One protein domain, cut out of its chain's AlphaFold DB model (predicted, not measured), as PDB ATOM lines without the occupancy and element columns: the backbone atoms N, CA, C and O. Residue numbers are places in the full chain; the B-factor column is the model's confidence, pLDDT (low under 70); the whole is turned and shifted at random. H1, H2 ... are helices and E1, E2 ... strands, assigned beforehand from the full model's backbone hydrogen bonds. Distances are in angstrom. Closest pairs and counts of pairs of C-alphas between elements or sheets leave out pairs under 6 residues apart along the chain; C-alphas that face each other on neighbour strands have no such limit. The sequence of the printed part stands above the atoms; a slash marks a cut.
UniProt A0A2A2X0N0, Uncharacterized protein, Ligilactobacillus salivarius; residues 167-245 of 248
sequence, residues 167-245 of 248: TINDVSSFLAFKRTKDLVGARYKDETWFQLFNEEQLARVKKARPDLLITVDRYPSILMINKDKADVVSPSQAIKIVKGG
ATOM      1  N   THR A 167      39.986  -4.974 -24.160       66.88
ATOM      2  CA  THR A 167      40.866  -5.863 -23.419       66.88
ATOM      3  C   THR A 167      41.600  -5.008 -22.403       66.88
ATOM      4  O   THR A 167      42.376  -4.121 -22.762       66.88
ATOM      5  N   ILE A 168      41.323  -5.235 -21.126       72.25
ATOM      6  CA  ILE A 168      42.079  -4.611 -20.050       72.25
ATOM      7  C   ILE A 168      43.394  -5.385 -19.969       72.25
ATOM      8  O   ILE A 168      43.401  -6.566 -19.638       72.25
ATOM      9  N   ASN A 169      44.506  -4.733 -20.296       72.94
ATOM     10  CA  ASN A 169      45.839  -5.329 -20.155       72.94
ATOM     11  C   ASN A 169      46.560  -4.809 -18.905       72.94
ATOM     12  O   ASN A 169      47.418  -5.490 -18.349       72.94
ATOM     13  N   ASP A 170      46.194  -3.614 -18.441       75.12
ATOM     14  CA  ASP A 170      46.837  -2.916 -17.337       75.12
ATOM     15  C   ASP A 170      45.846  -2.034 -16.551       75.12
ATOM     16  O   ASP A 170      44.683  -1.840 -16.925       75.12
ATOM     17  N   VAL A 171      46.317  -1.473 -15.432       78.38
ATOM     18  CA  VAL A 171      45.512  -0.602 -14.556       78.38
ATOM     19  C   VAL A 171      45.074   0.676 -15.286       78.38
ATOM     20  O   VAL A 171      43.970   1.167 -15.047       78.38
ATOM     21  N   SER A 172      45.892   1.201 -16.199       78.31
ATOM     22  CA  SER A 172      45.576   2.407 -16.978       78.31
ATOM     23  C   SER A 172      44.363   2.183 -17.882       78.31
ATOM     24  O   SER A 172      43.426   2.987 -17.872       78.31
ATOM     25  N   SER A 173      44.325   1.046 -18.586       75.12
ATOM     26  CA  SER A 173      43.190   0.627 -19.417       75.12
ATOM     27  C   SER A 173      41.925   0.402 -18.589       75.12
ATOM     28  O   SER A 173      40.831   0.767 -19.017       75.12
ATOM     29  N   PHE A 174      42.065  -0.119 -17.365       76.94
ATOM     30  CA  PHE A 174      40.942  -0.269 -16.434       76.94
ATOM     31  C   PHE A 174      40.376   1.082 -15.961       76.94
ATOM     32  O   PHE A 174      39.160   1.270 -15.870       76.94
ATOM     33  N   LEU A 175      41.240   2.058 -15.667       76.12
ATOM     34  CA  LEU A 175      40.807   3.406 -15.290       76.12
ATOM     35  C   LEU A 175      40.127   4.135 -16.456       76.12
ATOM     36  O   LEU A 175      39.170   4.877 -16.223       76.12
ATOM     37  N   ALA A 176      40.583   3.909 -17.691       74.69
ATOM     38  CA  ALA A 176      39.921   4.404 -18.896       74.69
ATOM     39  C   ALA A 176      38.536   3.760 -19.074       74.69
ATOM     40  O   ALA A 176      37.554   4.484 -19.240       74.69
ATOM     41  N   PHE A 177      38.442   2.435 -18.910       73.50
ATOM     42  CA  PHE A 177      37.181   1.692 -18.910       73.50
ATOM     43  C   PHE A 177      36.158   2.282 -17.925       73.50
ATOM     44  O   PHE A 177      35.033   2.579 -18.319       73.50
ATOM     45  N   LYS A 178      36.570   2.566 -16.681       72.00
ATOM     46  CA  LYS A 178      35.709   3.162 -15.640       72.00
ATOM     47  C   LYS A 178      35.159   4.555 -16.002       72.00
ATOM     48  O   LYS A 178      34.165   4.996 -15.416       72.00
ATOM     49  N   ARG A 179      35.840   5.298 -16.887       69.06
ATOM     50  CA  ARG A 179      35.438   6.653 -17.314       69.06
ATOM     51  C   ARG A 179      34.396   6.622 -18.435       69.06
ATOM     52  O   ARG A 179      33.603   7.558 -18.537       69.06
ATOM     53  N   THR A 180      34.379   5.572 -19.251       63.25
ATOM     54  CA  THR A 180      33.384   5.362 -20.311       63.25
ATOM     55  C   THR A 180      32.030   4.974 -19.717       63.25
ATOM     56  O   THR A 180      31.918   4.006 -18.979       63.25
ATOM     57  N   LYS A 181      30.973   5.732 -20.040       57.88
ATOM     58  CA  LYS A 181      29.610   5.522 -19.506       57.88
ATOM     59  C   LYS A 181      28.851   4.353 -20.155       57.88
ATOM     60  O   LYS A 181      27.689   4.128 -19.815       57.88
ATOM     61  N   ASP A 182      29.476   3.639 -21.088       55.84
ATOM     62  CA  ASP A 182      28.817   2.602 -21.873       55.84
ATOM     63  C   ASP A 182      28.955   1.208 -21.261       55.84
ATOM     64  O   ASP A 182      29.940   0.868 -20.612       55.84
ATOM     65  N   LEU A 183      27.932   0.394 -21.526       52.72
ATOM     66  CA  LEU A 183      27.763  -1.029 -21.193       52.72
ATOM     67  C   LEU A 183      28.775  -1.926 -21.939       52.72
ATOM     68  O   LEU A 183      28.418  -2.957 -22.508       52.72
ATOM     69  N   VAL A 184      30.037  -1.513 -22.007       60.16
ATOM     70  CA  VAL A 184      31.101  -2.258 -22.671       60.16
ATOM     71  C   VAL A 184      31.534  -3.367 -21.718       60.16
ATOM     72  O   VAL A 184      32.041  -3.096 -20.638       60.16
ATOM     73  N   GLY A 185      31.299  -4.628 -22.076       66.62
ATOM     74  CA  GLY A 185      31.945  -5.736 -21.379       66.62
ATOM     75  C   GLY A 185      33.443  -5.682 -21.665       66.62
ATOM     76  O   GLY A 185      33.850  -5.865 -22.813       66.62
ATOM     77  N   ALA A 186      34.260  -5.408 -20.654       75.06
ATOM     78  CA  ALA A 186      35.709  -5.395 -20.791       75.06
ATOM     79  C   ALA A 186      36.276  -6.767 -20.410       75.06
ATOM     80  O   ALA A 186      35.923  -7.319 -19.367       75.06
ATOM     81  N   ARG A 187      37.133  -7.348 -21.252       76.56
ATOM     82  CA  ARG A 187      37.739  -8.658 -20.973       76.56
ATOM     83  C   ARG A 187      39.084  -8.451 -20.281       76.56
ATOM     84  O   ARG A 187      39.932  -7.723 -20.790       76.56
ATOM     85  N   TYR A 188      39.283  -9.106 -19.145       77.88
ATOM     86  CA  TYR A 188      40.570  -9.195 -18.458       77.88
ATOM     87  C   TYR A 188      40.871 -10.676 -18.247       77.88
ATOM     88  O   TYR A 188      40.188 -11.331 -17.465       77.88
ATOM     89  N   LYS A 189      41.857 -11.226 -18.965       77.81
ATOM     90  CA  LYS A 189      42.115 -12.679 -18.987       77.81
ATOM     91  C   LYS A 189      40.831 -13.466 -19.327       77.81
ATOM     92  O   LYS A 189      40.222 -13.198 -20.364       77.81
ATOM     93  N   ASP A 190      40.407 -14.380 -18.454       77.69
ATOM     94  CA  ASP A 190      39.193 -15.198 -18.597       77.69
ATOM     95  C   ASP A 190      37.933 -14.534 -18.007       77.69
ATOM     96  O   ASP A 190      36.840 -15.104 -18.038       77.69
ATOM     97  N   GLU A 191      38.061 -13.318 -17.475       81.50
ATOM     98  CA  GLU A 191      36.995 -12.597 -16.785       81.50
ATOM     99  C   GLU A 191      36.378 -11.523 -17.689       81.50
ATOM    100  O   GLU A 191      37.059 -10.863 -18.480       81.50
ATOM    101  N   THR A 192      35.071 -11.309 -17.548       83.31
ATOM    102  CA  THR A 192      34.342 -10.226 -18.221       83.31
ATOM    103  C   THR A 192      33.790  -9.251 -17.192       83.31
ATOM    104  O   THR A 192      33.049  -9.633 -16.291       83.31
ATOM    105  N   TRP A 193      34.138  -7.982 -17.345       84.12
ATOM    106  CA  TRP A 193      33.864  -6.918 -16.396       84.12
ATOM    107  C   TRP A 193      32.827  -5.955 -16.975       84.12
ATOM    108  O   TRP A 193      32.962  -5.494 -18.106       84.12
ATOM    109  N   PHE A 194      31.803  -5.620 -16.192       82.25
ATOM    110  CA  PHE A 194      30.757  -4.668 -16.557       82.25
ATOM    111  C   PHE A 194      30.635  -3.587 -15.492       82.25
ATOM    112  O   PHE A 194      30.573  -3.878 -14.297       82.25
ATOM    113  N   GLN A 195      30.536  -2.335 -15.920       80.31
ATOM    114  CA  GLN A 195      30.190  -1.237 -15.029       80.31
ATOM    115  C   GLN A 195      28.673  -1.035 -15.047       80.31
ATOM    116  O   GLN A 195      28.079  -0.815 -16.103       80.31
ATOM    117  N   LEU A 196      28.047  -1.130 -13.876       79.38
ATOM    118  CA  LEU A 196      26.605  -0.997 -13.710       79.38
ATOM    119  C   LEU A 196      26.295   0.268 -12.908       79.38
ATOM    120  O   LEU A 196      26.704   0.412 -11.760       79.38
ATOM    121  N   PHE A 197      25.536   1.179 -13.501       79.12
ATOM    122  CA  PHE A 197      25.070   2.424 -12.892       79.12
ATOM    123  C   PHE A 197      23.578   2.392 -12.545       79.12
ATOM    124  O   PHE A 197      23.129   3.229 -11.766       79.12
ATOM    125  N   ASN A 198      22.800   1.468 -13.123       79.56
ATOM    126  CA  ASN A 198      21.361   1.350 -12.882       79.56
ATOM    127  C   ASN A 198      20.814  -0.070 -13.145       79.56
ATOM    128  O   ASN A 198      21.506  -0.952 -13.664       79.56
ATOM    129  N   GLU A 199      19.534  -0.265 -12.817       79.50
ATOM    130  CA  GLU A 199      18.811  -1.534 -12.985       79.50
ATOM    131  C   GLU A 199      18.612  -1.948 -14.447       79.50
ATOM    132  O   GLU A 199      18.653  -3.140 -14.757       79.50
ATOM    133  N   GLU A 200      18.441  -1.000 -15.374       76.38
ATOM    134  CA  GLU A 200      18.272  -1.321 -16.797       76.38
ATOM    135  C   GLU A 200      19.516  -2.000 -17.375       76.38
ATOM    136  O   GLU A 200      19.408  -2.922 -18.188       76.38
ATOM    137  N   GLN A 201      20.703  -1.567 -16.946       76.75
ATOM    138  CA  GLN A 201      21.963  -2.174 -17.358       76.75
ATOM    139  C   GLN A 201      22.097  -3.595 -16.801       76.75
ATOM    140  O   GLN A 201      22.446  -4.511 -17.549       76.75
ATOM    141  N   LEU A 202      21.715  -3.813 -15.538       81.94
ATOM    142  CA  LEU A 202      21.675  -5.151 -14.941       81.94
ATOM    143  C   LEU A 202      20.689  -6.074 -15.676       81.94
ATOM    144  O   LEU A 202      21.016  -7.228 -15.955       81.94
ATOM    145  N   ALA A 203      19.503  -5.576 -16.034       79.50
ATOM    146  CA  ALA A 203      18.497  -6.350 -16.759       79.50
ATOM    147  C   ALA A 203      19.001  -6.821 -18.134       79.50
ATOM    148  O   ALA A 203      18.686  -7.933 -18.564       79.50
ATOM    149  N   ARG A 204      19.819  -6.008 -18.818       78.62
ATOM    150  CA  ARG A 204      20.453  -6.398 -20.088       78.62
ATOM    151  C   ARG A 204      21.469  -7.523 -19.895       78.62
ATOM    152  O   ARG A 204      21.447  -8.465 -20.683       78.62
ATOM    153  N   VAL A 205      22.290  -7.468 -18.842       76.25
ATOM    154  CA  VAL A 205      23.251  -8.541 -18.525       76.25
ATOM    155  C   VAL A 205      22.523  -9.836 -18.150       76.25
ATOM    156  O   VAL A 205      22.816 -10.876 -18.732       76.25
ATOM    157  N   LYS A 206      21.499  -9.770 -17.286       80.88
ATOM    158  CA  LYS A 206      20.663 -10.933 -16.922       80.88
ATOM    159  C   LYS A 206      19.965 -11.567 -18.125       80.88
ATOM    160  O   LYS A 206      19.796 -12.777 -18.177       80.88
ATOM    161  N   LYS A 207      19.563 -10.760 -19.110       78.19
ATOM    162  CA  LYS A 207      18.974 -11.269 -20.355       78.19
ATOM    163  C   LYS A 207      20.004 -11.981 -21.239       78.19
ATOM    164  O   LYS A 207      19.645 -12.937 -21.914       78.19
ATOM    165  N   ALA A 208      21.244 -11.494 -21.269       75.50
ATOM    166  CA  ALA A 208      22.323 -12.101 -22.046       75.50
ATOM    167  C   ALA A 208      22.882 -13.375 -21.388       75.50
ATOM    168  O   ALA A 208      23.323 -14.275 -22.096       75.50
ATOM    169  N   ARG A 209      22.852 -13.445 -20.052       73.00
ATOM    170  CA  ARG A 209      23.337 -14.566 -19.237       73.00
ATOM    171  C   ARG A 209      22.299 -14.957 -18.175       73.00
ATOM    172  O   ARG A 209      22.455 -14.594 -17.008       73.00
ATOM    173  N   PRO A 210      21.200 -15.628 -18.572       75.38
ATOM    174  CA  PRO A 210      20.138 -16.033 -17.648       75.38
ATOM    175  C   PRO A 210      20.565 -17.159 -16.694       75.38
ATOM    176  O   PRO A 210      19.913 -17.372 -15.677       75.38
ATOM    177  N   ASP A 211      21.648 -17.863 -17.028       77.25
ATOM    178  CA  ASP A 211      22.320 -18.902 -16.242       77.25
ATOM    179  C   ASP A 211      22.960 -18.370 -14.952       77.25
ATOM    180  O   ASP A 211      23.123 -19.114 -13.987       77.25
ATOM    181  N   LEU A 212      23.300 -17.080 -14.914       78.62
ATOM    182  CA  LEU A 212      24.027 -16.476 -13.804       78.62
ATOM    183  C   LEU A 212      23.075 -15.852 -12.781       78.62
ATOM    184  O   LEU A 212      22.258 -14.978 -13.094       78.62
ATOM    185  N   LEU A 213      23.244 -16.228 -11.514       79.81
ATOM    186  CA  LEU A 213      22.530 -15.604 -10.406       79.81
ATOM    187  C   LEU A 213      23.222 -14.293 -10.007       79.81
ATOM    188  O   LEU A 213      24.158 -14.285  -9.217       79.81
ATOM    189  N   ILE A 214      22.770 -13.176 -10.583       81.56
ATOM    190  CA  ILE A 214      23.363 -11.852 -10.339       81.56
ATOM    191  C   ILE A 214      22.499 -11.049  -9.357       81.56
ATOM    192  O   ILE A 214      21.373 -10.645  -9.683       81.56
ATOM    193  N   THR A 215      23.047 -10.747  -8.184       80.31
ATOM    194  CA  THR A 215      22.459  -9.852  -7.174       80.31
ATOM    195  C   THR A 215      23.336  -8.618  -7.002       80.31
ATOM    196  O   THR A 215      24.536  -8.742  -6.785       80.31
ATOM    197  N   VAL A 216      22.749  -7.424  -7.131       79.50
ATOM    198  CA  VAL A 216      23.445  -6.141  -6.956       79.50
ATOM    199  C   VAL A 216      22.712  -5.354  -5.881       79.50
ATOM    200  O   VAL A 216      21.557  -4.990  -6.084       79.50
ATOM    201  N   ASP A 217      23.388  -5.071  -4.771       78.38
ATOM    202  CA  ASP A 217      22.754  -4.404  -3.626       78.38
ATOM    203  C   ASP A 217      22.729  -2.876  -3.763       78.38
ATOM    204  O   ASP A 217      21.842  -2.212  -3.229       78.38
ATOM    205  N   ARG A 218      23.721  -2.291  -4.454       79.06
ATOM    206  CA  ARG A 218      23.860  -0.836  -4.643       79.06
ATOM    207  C   ARG A 218      24.515  -0.492  -5.979       79.06
ATOM    208  O   ARG A 218      25.398  -1.210  -6.443       79.06
ATOM    209  N   TYR A 219      24.120   0.644  -6.548       77.19
ATOM    210  CA  TYR A 219      24.745   1.260  -7.722       77.19
ATOM    211  C   TYR A 219      25.520   2.534  -7.326       77.19
ATOM    212  O   TYR A 219      25.118   3.204  -6.373       77.19
ATOM    213  N   PRO A 220      26.582   2.923  -8.056       75.06
ATOM    214  CA  PRO A 220      27.225   2.172  -9.130       75.06
ATOM    215  C   PRO A 220      28.056   0.996  -8.595       75.06
ATOM    216  O   PRO A 220      28.680   1.091  -7.538       75.06
ATOM    217  N   SER A 221      28.100  -0.098  -9.349       80.06
ATOM    218  CA  SER A 221      28.839  -1.315  -9.015       80.06
ATOM    219  C   SER A 221      29.626  -1.844 -10.212       80.06
ATOM    220  O   SER A 221      29.400  -1.446 -11.359       80.06
ATOM    221  N   ILE A 222      30.593  -2.715  -9.935       83.88
ATOM    222  CA  ILE A 222      31.353  -3.418 -10.964       83.88
ATOM    223  C   ILE A 222      31.006  -4.895 -10.856       83.88
ATOM    224  O   ILE A 222      31.198  -5.513  -9.812       83.88
ATOM    225  N   LEU A 223      30.462  -5.440 -11.935       85.81
ATOM    226  CA  LEU A 223      30.145  -6.851 -12.055       85.81
ATOM    227  C   LEU A 223      31.307  -7.554 -12.753       85.81
ATOM    228  O   LEU A 223      31.663  -7.192 -13.873       85.81
ATOM    229  N   MET A 224      31.869  -8.561 -12.100       86.75
ATOM    230  CA  MET A 224      32.907  -9.432 -12.632       86.75
ATOM    231  C   MET A 224      32.289 -10.804 -12.897       86.75
ATOM    232  O   MET A 224      31.724 -11.422 -12.000       86.75
ATOM    233  N   ILE A 225      32.371 -11.277 -14.135       84.69
ATOM    234  CA  ILE A 225      31.884 -12.595 -14.540       84.69
ATOM    235  C   ILE A 225      33.088 -13.469 -14.870       84.69
ATOM    236  O   ILE A 225      33.841 -13.154 -15.792       84.69
ATOM    237  N   ASN A 226      33.240 -14.577 -14.151       82.81
ATOM    238  CA  ASN A 226      34.262 -15.588 -14.397       82.81
ATOM    239  C   ASN A 226      33.577 -16.940 -14.622       82.81
ATOM    240  O   ASN A 226      33.004 -17.506 -13.690       82.81
ATOM    241  N   LYS A 227      33.628 -17.443 -15.863       78.31
ATOM    242  CA  LYS A 227      32.936 -18.666 -16.306       78.31
ATOM    243  C   LYS A 227      31.442 -18.639 -15.936       78.31
ATOM    244  O   LYS A 227      30.668 -17.946 -16.605       78.31
ATOM    245  N   ASP A 228      31.092 -19.331 -14.852       76.81
ATOM    246  CA  ASP A 228      29.730 -19.556 -14.355       76.81
ATOM    247  C   ASP A 228      29.442 -18.808 -13.041       76.81
ATOM    248  O   ASP A 228      28.387 -18.982 -12.431       76.81
ATOM    249  N   LYS A 229      30.382 -17.976 -12.575       82.00
ATOM    250  CA  LYS A 229      30.233 -17.159 -11.367       82.00
ATOM    251  C   LYS A 229      30.167 -15.682 -11.720       82.00
ATOM    252  O   LYS A 229      30.878 -15.204 -12.604       82.00
ATOM    253  N   ALA A 230      29.303 -14.967 -11.010       84.56
ATOM    254  CA  ALA A 230      29.131 -13.533 -11.142       84.56
ATOM    255  C   ALA A 230      29.298 -12.883  -9.770       84.56
ATOM    256  O   ALA A 230      28.456 -13.063  -8.893       84.56
ATOM    257  N   ASP A 231      30.370 -12.117  -9.611       86.19
ATOM    258  CA  ASP A 231      30.701 -11.433  -8.369       86.19
ATOM    259  C   ASP A 231      30.535  -9.927  -8.544       86.19
ATOM    260  O   ASP A 231      30.949  -9.333  -9.545       86.19
ATOM    261  N   VAL A 232      29.938  -9.283  -7.546       85.00
ATOM    262  CA  VAL A 232      29.851  -7.825  -7.492       85.00
ATOM    263  C   VAL A 232      30.989  -7.314  -6.628       85.00
ATOM    264  O   VAL A 232      31.038  -7.558  -5.424       85.00
ATOM    265  N   VAL A 233      31.907  -6.581  -7.250       84.00
ATOM    266  CA  VAL A 233      33.088  -6.025  -6.592       84.00
ATOM    267  C   VAL A 233      33.004  -4.505  -6.531       84.00
ATOM    268  O   VAL A 233      32.497  -3.825  -7.429       84.00
ATOM    269  N   SER A 234      33.525  -3.935  -5.446       79.44
ATOM    270  CA  SER A 234      33.686  -2.483  -5.352       79.44
ATOM    271  C   SER A 234      34.787  -1.990  -6.307       79.44
ATOM    272  O   SER A 234      35.733  -2.731  -6.598       79.44
ATOM    273  N   PRO A 235      34.759  -0.715  -6.745       76.06
ATOM    274  CA  PRO A 235      35.819  -0.155  -7.586       76.06
ATOM    275  C   PRO A 235      37.230  -0.290  -6.999       76.06
ATOM    276  O   PRO A 235      38.186  -0.506  -7.739       76.06
ATOM    277  N   SER A 236      37.374  -0.188  -5.676       80.00
ATOM    278  CA  SER A 236      38.666  -0.335  -4.995       80.00
ATOM    279  C   SER A 236      39.168  -1.781  -5.007       80.00
ATOM    280  O   SER A 236      40.366  -2.009  -5.168       80.00
ATOM    281  N   GLN A 237      38.271  -2.762  -4.863       83.62
ATOM    282  CA  GLN A 237      38.609  -4.184  -4.994       83.62
ATOM    283  C   GLN A 237      38.972  -4.530  -6.438       83.62
ATOM    284  O   GLN A 237      39.982  -5.188  -6.659       83.62
ATOM    285  N   ALA A 238      38.221  -4.013  -7.410       80.38
ATOM    286  CA  ALA A 238      38.500  -4.206  -8.827       80.38
ATOM    287  C   ALA A 238      39.922  -3.760  -9.211       80.38
ATOM    288  O   ALA A 238      40.673  -4.517  -9.821       80.38
ATOM    289  N   ILE A 239      40.341  -2.567  -8.768       81.50
ATOM    290  CA  ILE A 239      41.703  -2.062  -9.013       81.50
ATOM    291  C   ILE A 239      42.758  -2.970  -8.366       81.50
ATOM    292  O   ILE A 239      43.795  -3.231  -8.975       81.50
ATOM    293  N   LYS A 240      42.508  -3.468  -7.145       83.81
ATOM    294  CA  LYS A 240      43.417  -4.412  -6.473       83.81
ATOM    295  C   LYS A 240      43.542  -5.727  -7.244       83.81
ATOM    296  O   LYS A 240      44.662  -6.208  -7.381       83.81
ATOM    297  N   ILE A 241      42.440  -6.268  -7.764       82.75
ATOM    298  CA  ILE A 241      42.419  -7.508  -8.558       82.75
ATOM    299  C   ILE A 241      43.230  -7.328  -9.845       82.75
ATOM    300  O   ILE A 241      44.134  -8.117 -10.114       82.75
ATOM    301  N   VAL A 242      42.996  -6.242 -10.589       79.81
ATOM    302  CA  VAL A 242      43.742  -5.952 -11.827       79.81
ATOM    303  C   VAL A 242      45.235  -5.739 -11.542       79.81
ATOM    304  O   VAL A 242      46.079  -6.266 -12.263       79.81
ATOM    305  N   LYS A 243      45.586  -5.021 -10.463       81.00
ATOM    306  CA  LYS A 243      46.985  -4.803 -10.050       81.00
ATOM    307  C   LYS A 243      47.665  -6.089  -9.556       81.00
ATOM    308  O   LYS A 243      48.863  -6.252  -9.756       81.00
ATOM    309  N   GLY A 244      46.913  -6.974  -8.904       75.94
ATOM    310  CA  GLY A 244      47.385  -8.252  -8.367       75.94
ATOM    311  C   GLY A 244      47.485  -9.378  -9.399       75.94
ATOM    312  O   GLY A 244      47.956 -10.459  -9.059       75.94
ATOM    313  N   GLY A 245      47.072  -9.135 -10.648       68.31
ATOM    314  CA  GLY A 245      47.134 -10.124 -11.721       68.31
ATOM    315  C   GLY A 245      45.925 -11.063 -11.801       68.31
ATOM    316  O   GLY A 245      46.065 -12.148 -12.357       68.31
TER     317      GLY A 245
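This is residues 167 to 245 of the 248 residues of an uncharacterized protein of Ligilactobacillus salivarius (UniProt A0A2A2X0N0). A strongly twisted sheet of four strands stands in the middle, with H1 and H3 side by side over one face of it and H2 at the other end of the domain, only grazing the sheet. The sheet is made of two hairpins, E1 with E2 and E3 with E4, and the long stretch 209 to 220 leads from H2 back to it. The printed part has 79 residues with three named helices and four named strands, in the order H1, E1, E2, H2, E3, E4, H3; the sheet runs E1, E2, E3, E4, antiparallel throughout, and the class is mixed, helices and strands. The whole is compact, with a radius of gyration of the C-alphas of 11.7 A, and rounded, spanning 30 by 24 by 19 A.

In the sheet, E2 is residues 191 to 196, 15.9 A long, and E3 is residues 221 to 226, 16.2 A long, beginning with C-alpha 221 at (28.839, -1.315, -9.015). The edge strands are E1, residues 186 to 188, 6.6 A, and E4, residues 229 to 233, 12.4 A. H1 is residues 171 to 179, 12.7 A long, beginning with C-alpha 171 at (45.512, -0.602, -14.556). H2 is residues 199 to 208, 14.4 A long. H3 is residues 235 to 244, 14.1 A long, ending with C-alpha 244 at (47.385, -8.252, -8.367).

E2 and E3, the inner strands, are antiparallel at 159 degrees, with N 194 and O 223 2.8 A apart, within hydrogen-bond range. In the hairpin of E1 and E2, at 144 degrees, N 186 and O 193 are 2.9 A apart. In the hairpin of E3 and E4, at 152 degrees, N 224 and O 231 are 2.8 A apart. H3 is on the sheet at a height of 9.4 A, over E3 and only just not over E4, on which 2 of its C-alphas fall; it runs along the strands, at 12 degrees to E3 on the local plane. The closest C-alphas of E3 and H3 are those of Ile 222 and Pro 235, 6.5 A. H1 is on the same face at a height of 10.0 A, over E1 and E2, and runs along the strands, at 16 degrees to E1 on the local plane, which is fitted to just 6 C-alphas. H1 and H3 touch, at a shallow tilt of 23 degrees, opposite ways; their closest C-alphas are those of Val 171 and Val 242, 6.3 A. H2 only grazes the sheet, with residues 201 to 205; its closest C-alpha to E2 is Leu 202, 6.6 A from that of Leu 196. H2 is apart from H1 and from H3. In H1, H2 and H3 every O i to N i+4 pair is within hydrogen-bond range.

The two C-alphas farthest apart, those of Ser 172 and Asp 211, are 31.6 A from each other. The printed part has no cut. The link from H2 to E3, 12 residues, is long; the link from H1 to E1 is short. Mean pLDDT of the printed part is 77.3, and residue 167, residues 179 to 185 and residue 245 are under 70.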